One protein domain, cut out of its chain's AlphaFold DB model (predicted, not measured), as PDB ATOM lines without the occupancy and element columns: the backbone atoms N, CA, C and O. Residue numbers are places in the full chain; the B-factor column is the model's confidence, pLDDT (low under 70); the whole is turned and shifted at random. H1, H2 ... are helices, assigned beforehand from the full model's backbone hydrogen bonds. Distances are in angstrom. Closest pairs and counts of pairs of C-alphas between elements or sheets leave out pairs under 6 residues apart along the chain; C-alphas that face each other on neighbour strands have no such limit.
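Overview. This is residues 3 to 53 of the 167 residues of an uncharacterized protein of Saprolegnia parasitica (strain CBS 223.65) (UniProt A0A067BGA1). Three helices of similar size, H2, H3 and H4, fold back one after another at steep angles, their centres making a triangle. H2 and H3 pack on each other as a slanted pair, H4 completes the triangle more loosely, near both, and the short helix H1 lies before the beginning of H2. The printed part has 51 residues with four named helices, H1, H2, H3 and H4 in that order, and no named strand; its class is all helix. It is compact, with a radius of gyration of the C-alphas of 10.2 A and spans of 27 by 22 by 17 A.

Along the chain. H1 is residues 3 to 6, 5.4 A long, with C-alpha 3 at (47.374, 45.134, -18.830). H2, residues 8 to 21, is the longest helix at 20.2 A. H3, residues 26 to 36, measures 15.2 A, with C-alpha 26 at (41.158, 24.886, -27.517). H4, residues 40 to 50, measures 15.1 A and ends with C-alpha 50 at (53.849, 31.310, -18.088).

Arrangement. H1 and H2 are close but not clearly touching, the closest C-alphas being those of Leu 4 and Glu 11, 6.4 A apart. H2 and H3 touch, with closest C-alphas Val 16 and Ala 29 at 5.4 A. They run opposite ways at a steep tilt of 49 degrees. H4 is close to H2 but not clearly touching it, the closest C-alphas being those of Met 15 and Met 47, 7.6 A apart. These two run the same way at a steep tilt of 42 degrees. H3 and H4 are also close but not clearly touching, with closest C-alphas Met 36 and Phe 43 at 5.9 A; they run opposite ways at a steep tilt of 49 degrees. H1 is apart from H3, and only just apart from H4, at 8.2 A. In H2, H3 and H4 every O i to N i+4 pair is within hydrogen-bond range; H1 is too short for such a pair.

Size, cuts and confidence. The two C-alphas farthest apart, those of Asn 6 and Gly 23, are 28.7 A apart. The printed part has no cut, and its three links are tight. The mean pLDDT of the printed part is 89.1, and no printed residue is under 70.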
ATOM      1  N   GLU A   3      47.877  45.760 -17.605       81.19
ATOM      2  CA  GLU A   3      47.374  45.134 -18.830       81.19
ATOM      3  C   GLU A   3      46.074  44.350 -18.599       81.19
ATOM      4  O   GLU A   3      45.058  44.654 -19.223       81.19
ATOM      5  N   LEU A   4      46.043  43.482 -17.582       83.25
ATOM      6  CA  LEU A   4      44.834  42.775 -17.145       83.25
ATOM      7  C   LEU A   4      43.702  43.724 -16.714       83.25
ATOM      8  O   LEU A   4      42.533  43.467 -16.994       83.25
ATOM      9  N   ASP A   5      44.048  44.826 -16.043       84.75
ATOM     10  CA  ASP A   5      43.074  45.778 -15.492       84.75
ATOM     11  C   ASP A   5      42.396  46.621 -16.597       84.75
ATOM     12  O   ASP A   5      41.274  47.096 -16.414       84.75
ATOM     13  N   ASN A   6      43.061  46.817 -17.746       87.25
ATOM     14  CA  ASN A   6      42.550  47.625 -18.862       87.25
ATOM     15  C   ASN A   6      42.043  46.791 -20.045       87.25
ATOM     16  O   ASN A   6      41.168  47.262 -20.774       87.25
ATOM     17  N   PHE A   7      42.567  45.579 -20.254       88.88
ATOM     18  CA  PHE A   7      42.199  44.724 -21.383       88.88
ATOM     19  C   PHE A   7      42.112  43.228 -21.012       88.88
ATOM     20  O   PHE A   7      42.855  42.398 -21.534       88.88
ATOM     21  N   PRO A   8      41.153  42.841 -20.147       85.44
ATOM     22  CA  PRO A   8      41.051  41.473 -19.638       85.44
ATOM     23  C   PRO A   8      40.627  40.441 -20.692       85.44
ATOM     24  O   PRO A   8      40.881  39.254 -20.511       85.44
ATOM     25  N   GLU A   9      39.941  40.846 -21.767       86.75
ATOM     26  CA  GLU A   9      39.513  39.910 -22.818       86.75
ATOM     27  C   GLU A   9      40.692  39.428 -23.675       86.75
ATOM     28  O   GLU A   9      40.774  38.235 -23.962       86.75
ATOM     29  N   GLY A  10      41.639  40.314 -24.008       88.12
ATOM     30  CA  GLY A  10      42.837  39.946 -24.770       88.12
ATOM     31  C   GLY A  10      43.767  39.017 -24.003       88.12
ATOM     32  O   GLY A  10      44.164  37.982 -24.526       88.12
ATOM     33  N   GLU A  11      44.022  39.322 -22.730       88.88
ATOM     34  CA  GLU A  11      44.866  38.496 -21.850       88.88
ATOM     35  C   GLU A  11      44.346  37.056 -21.710       88.88
ATOM     36  O   GLU A  11      45.104  36.084 -21.688       88.88
ATOM     37  N   LYS A  12      43.018  36.881 -21.674       89.44
ATOM     38  CA  LYS A  12      42.415  35.542 -21.673       89.44
ATOM     39  C   LYS A  12      42.658  34.808 -22.987       89.44
ATOM     40  O   LYS A  12      42.953  33.614 -22.954       89.44
ATOM     41  N   GLU A  13      42.527  35.481 -24.130       91.00
ATOM     42  CA  GLU A  13      42.786  34.867 -25.437       91.00
ATOM     43  C   GLU A  13      44.257  34.478 -25.610       91.00
ATOM     44  O   GLU A  13      44.537  33.381 -26.105       91.00
ATOM     45  N   GLU A  14      45.192  35.318 -25.162       89.44
ATOM     46  CA  GLU A  14      46.625  35.011 -25.190       89.44
ATOM     47  C   GLU A  14      46.947  33.785 -24.331       89.44
ATOM     48  O   GLU A  14      47.608  32.849 -24.793       89.44
ATOM     49  N   MET A  15      46.369  33.703 -23.131       90.69
ATOM     50  CA  MET A  15      46.520  32.535 -22.264       90.69
ATOM     51  C   MET A  15      45.923  31.257 -22.869       90.69
ATOM     52  O   MET A  15      46.541  30.192 -22.791       90.69
ATOM     53  N   VAL A  16      44.763  31.328 -23.530       92.56
ATOM     54  CA  VAL A  16      44.180  30.168 -24.232       92.56
ATOM     55  C   VAL A  16      45.105  29.677 -25.349       92.56
ATOM     56  O   VAL A  16      45.315  28.467 -25.481       92.56
ATOM     57  N   GLN A  17      45.702  30.589 -26.121       91.50
ATOM     58  CA  GLN A  17      46.670  30.238 -27.163       91.50
ATOM     59  C   GLN A  17      47.936  29.604 -26.573       91.50
ATOM     60  O   GLN A  17      48.430  28.612 -27.116       91.50
ATOM     61  N   LEU A  18      48.418  30.107 -25.435       91.56
ATOM     62  CA  LEU A  18      49.591  29.571 -24.745       91.56
ATOM     63  C   LEU A  18      49.357  28.130 -24.252       91.56
ATOM     64  O   LEU A  18      50.191  27.248 -24.468       91.56
ATOM     65  N   TYR A  19      48.195  27.849 -23.650       91.44
ATOM     66  CA  TYR A  19      47.823  26.490 -23.227       91.44
ATOM     67  C   TYR A  19      47.567  25.548 -24.407       91.44
ATOM     68  O   TYR A  19      47.933  24.370 -24.344       91.44
ATOM     69  N   ALA A  20      46.998  26.053 -25.505       92.25
ATOM     70  CA  ALA A  20      46.850  25.280 -26.734       92.25
ATOM     71  C   ALA A  20      48.217  24.911 -27.337       92.25
ATOM     72  O   ALA A  20      48.437  23.759 -27.716       92.25
ATOM     73  N   ALA A  21      49.176  25.845 -27.337       90.56
ATOM     74  CA  ALA A  21      50.551  25.603 -27.780       90.56
ATOM     75  C   ALA A  21      51.286  24.570 -26.906       90.56
ATOM     76  O   ALA A  21      52.134  23.828 -27.402       90.56
ATOM     77  N   LYS A  22      50.923  24.463 -25.622       88.75
ATOM     78  CA  LYS A  22      51.423  23.431 -24.695       88.75
ATOM     79  C   LYS A  22      50.778  22.052 -24.879       88.75
ATOM     80  O   LYS A  22      51.238  21.093 -24.262       88.75
ATOM     81  N   GLY A  23      49.750  21.933 -25.724       90.75
ATOM     82  CA  GLY A  23      49.105  20.663 -26.075       90.75
ATOM     83  C   GLY A  23      47.697  20.456 -25.506       90.75
ATOM     84  O   GLY A  23      47.184  19.341 -25.585       90.75
ATOM     85  N   MET A  24      47.062  21.487 -24.939       91.81
ATOM     86  CA  MET A  24      45.657  21.427 -24.515       91.81
ATOM     87  C   MET A  24      44.713  21.657 -25.708       91.81
ATOM     88  O   MET A  24      45.040  22.390 -26.639       91.81
ATOM     89  N   SER A  25      43.526  21.040 -25.708       93.81
ATOM     90  CA  SER A  25      42.522  21.346 -26.733       93.81
ATOM     91  C   SER A  25      41.977  22.767 -26.519       93.81
ATOM     92  O   SER A  25      41.789  23.190 -25.381       93.81
ATOM     93  N   ILE A  26      41.713  23.519 -27.595       90.38
ATOM     94  CA  ILE A  26      41.158  24.886 -27.517       90.38
ATOM     95  C   ILE A  26      39.892  24.978 -26.633       90.38
ATOM     96  O   ILE A  26      39.830  25.892 -25.804       90.38
ATOM     97  N   PRO A  27      38.890  24.075 -26.743       92.31
ATOM     98  CA  PRO A  27      37.705  24.162 -25.887       92.31
ATOM     99  C   PRO A  27      38.019  23.895 -24.408       92.31
ATOM    100  O   PRO A  27      37.465  24.579 -23.547       92.31
ATOM    101  N   ASP A  28      38.937  22.971 -24.104       91.88
ATOM    102  CA  ASP A  28      39.332  22.682 -22.719       91.88
ATOM    103  C   ASP A  28      40.160  23.831 -22.124       91.88
ATOM    104  O   ASP A  28      39.923  24.239 -20.988       91.88
ATOM    105  N   ALA A  29      41.076  24.408 -22.909       92.25
ATOM    106  CA  ALA A  29      41.878  25.564 -22.513       92.25
ATOM    107  C   ALA A  29      40.994  26.771 -22.191       92.25
ATOM    108  O   ALA A  29      41.174  27.411 -21.157       92.25
ATOM    109  N   THR A  30      39.980  27.030 -23.019       92.12
ATOM    110  CA  THR A  30      39.017  28.116 -22.787       92.12
ATOM    111  C   THR A  30      38.255  27.914 -21.476       92.12
ATOM    112  O   THR A  30      38.137  28.846 -20.684       92.12
ATOM    113  N   ALA A  31      37.789  26.694 -21.195       93.44
ATOM    114  CA  ALA A  31      37.067  26.393 -19.959       93.44
ATOM    115  C   ALA A  31      37.944  26.547 -18.702       93.44
ATOM    116  O   ALA A  31      37.478  27.055 -17.679       93.44
ATOM    117  N   VAL A  32      39.213  26.129 -18.772       91.94
ATOM    118  CA  VAL A  32      40.174  26.262 -17.665       91.94
ATOM    119  C   VAL A  32      40.506  27.731 -17.404       91.94
ATOM    120  O   VAL A  32      40.419  28.170 -16.256       91.94
ATOM    121  N   ILE A  33      40.827  28.502 -18.447       91.25
ATOM    122  CA  ILE A  33      41.158  29.928 -18.319       91.25
ATOM    123  C   ILE A  33      39.970  30.729 -17.790       91.25
ATOM    124  O   ILE A  33      40.145  31.559 -16.899       91.25
ATOM    125  N   ASP A  34      38.752  30.447 -18.250       91.00
ATOM    126  CA  ASP A  34      37.566  31.158 -17.775       91.00
ATOM    127  C   ASP A  34      37.281  30.866 -16.287       91.00
ATOM    128  O   ASP A  34      36.953  31.773 -15.516       91.00
ATOM    129  N   LEU A  35      37.522  29.628 -15.832       92.06
ATOM    130  CA  LEU A  35      37.460  29.267 -14.412       92.06
ATOM    131  C   LEU A  35      38.556  29.967 -13.589       92.06
ATOM    132  O   LEU A  35      38.274  30.475 -12.502       92.06
ATOM    133  N   MET A  36      39.790  30.003 -14.103       88.44
ATOM    134  CA  MET A  36      40.936  30.640 -13.447       88.44
ATOM    135  C   MET A  36      40.777  32.157 -13.349       88.44
ATOM    136  O   MET A  36      41.128  32.731 -12.320       88.44
ATOM    137  N   SER A  37      40.173  32.792 -14.359       87.81
ATOM    138  CA  SER A  37      39.964  34.243 -14.408       87.81
ATOM    139  C   SER A  37      39.085  34.783 -13.270       87.81
ATOM    140  O   SER A  37      39.133  35.969 -12.964       87.81
ATOM    141  N   LYS A  38      38.326  33.916 -12.580       89.31
ATOM    142  CA  LYS A  38      37.553  34.278 -11.376       89.31
ATOM    143  C   LYS A  38      38.431  34.570 -10.156       89.31
ATOM    144  O   LYS A  38      37.951  35.165  -9.194       89.31
ATOM    145  N   TYR A  39      39.686  34.130 -10.174       91.31
ATOM    146  CA  TYR A  39      40.651  34.299  -9.093       91.31
ATOM    147  C   TYR A  39      41.800  35.194  -9.569       91.31
ATOM    148  O   TYR A  39      42.875  34.695  -9.886       91.31
ATOM    149  N   GLU A  40      41.588  36.515  -9.603       85.50
ATOM    150  CA  GLU A  40      42.542  37.485 -10.176       85.50
ATOM    151  C   GLU A  40      43.988  37.303  -9.690       85.50
ATOM    152  O   GLU A  40      44.899  37.220 -10.505       85.50
ATOM    153  N   HIS A  41      44.217  37.178  -8.379       86.81
ATOM    154  CA  HIS A  41      45.572  37.000  -7.839       86.81
ATOM    155  C   HIS A  41      46.252  35.720  -8.341       86.81
ATOM    156  O   HIS A  41      47.419  35.744  -8.715       86.81
ATOM    157  N   PHE A  42      45.508  34.614  -8.387       87.06
ATOM    158  CA  PHE A  42      46.022  33.336  -8.875       87.06
ATOM    159  C   PHE A  42      46.263  33.368 -10.388       87.06
ATOM    160  O   PHE A  42      47.249  32.814 -10.870       87.06
ATOM    161  N   PHE A  43      45.378  34.034 -11.135       89.75
ATOM    162  CA  PHE A  43      45.520  34.211 -12.574       89.75
ATOM    163  C   PHE A  43      46.780  35.015 -12.913       89.75
ATOM    164  O   PHE A  43      47.580  34.553 -13.718       89.75
ATOM    165  N   VAL A  44      47.015  36.142 -12.228       89.19
ATOM    166  CA  VAL A  44      48.220  36.971 -12.407       89.19
ATOM    167  C   VAL A  44      49.497  36.199 -12.071       89.19
ATOM    168  O   VAL A  44      50.468  36.292 -12.818       89.19
ATOM    169  N   ASP A  45      49.512  35.415 -10.989       88.94
ATOM    170  CA  ASP A  45      50.687  34.614 -10.619       88.94
ATOM    171  C   ASP A  45      51.033  33.579 -11.698       88.94
ATOM    172  O   ASP A  45      52.201  33.410 -12.051       88.94
ATOM    173  N   ILE A  46      50.023  32.902 -12.252       88.38
ATOM    174  CA  ILE A  46      50.212  31.937 -13.341       88.38
ATOM    175  C   ILE A  46      50.678  32.644 -14.614       88.38
ATOM    176  O   ILE A  46      51.603  32.164 -15.262       88.38
ATOM    177  N   MET A  47      50.092  33.791 -14.950       87.88
ATOM    178  CA  MET A  47      50.470  34.572 -16.131       87.88
ATOM    179  C   MET A  47      51.926  35.052 -16.042       87.88
ATOM    180  O   MET A  47      52.697  34.861 -16.973       87.88
ATOM    181  N   MET A  48      52.370  35.542 -14.878       88.81
ATOM    182  CA  MET A  48      53.772  35.936 -14.656       88.81
ATOM    183  C   MET A  48      54.766  34.779 -14.822       88.81
ATOM    184  O   MET A  48      55.887  34.991 -15.296       88.81
ATOM    185  N   ILE A  49      54.365  33.557 -14.464       88.06
ATOM    186  CA  ILE A  49      55.183  32.356 -14.662       88.06
ATOM    187  C   ILE A  49      55.177  31.937 -16.133       88.06
ATOM    188  O   ILE A  49      56.227  31.600 -16.672       88.06
ATOM    189  N   GLU A  50      54.014  31.927 -16.773       86.62
ATOM    190  CA  GLU A  50      53.849  31.310 -18.088       86.62
ATOM    191  C   GLU A  50      54.225  32.231 -19.248       86.62
ATOM    192  O   GLU A  50      54.819  31.777 -20.225       86.62
ATOM    193  N   GLU A  51      53.942  33.521 -19.121       86.25
ATOM    194  CA  GLU A  51      54.266  34.538 -20.115       86.25
ATOM    195  C   GLU A  51      55.688  35.081 -19.901       86.25
ATOM    196  O   GLU A  51      56.530  35.045 -20.799       86.25
ATOM    197  N   LEU A  52      55.991  35.531 -18.676       82.88
ATOM    198  CA  LEU A  52      57.245  36.219 -18.354       82.88
ATOM    199  C   LEU A  52      58.348  35.296 -17.815       82.88
ATOM    200  O   LEU A  52      59.477  35.751 -17.616       82.88
ATOM    201  N   SER A  53      58.055  34.011 -17.567       82.88
ATOM    202  CA  SER A  53      58.992  33.076 -16.916       82.88
ATOM    203  C   SER A  53      59.541  33.605 -15.583       82.88
ATOM    204  O   SER A  53      60.654  33.261 -15.170       82.88
TER     205      SER A  53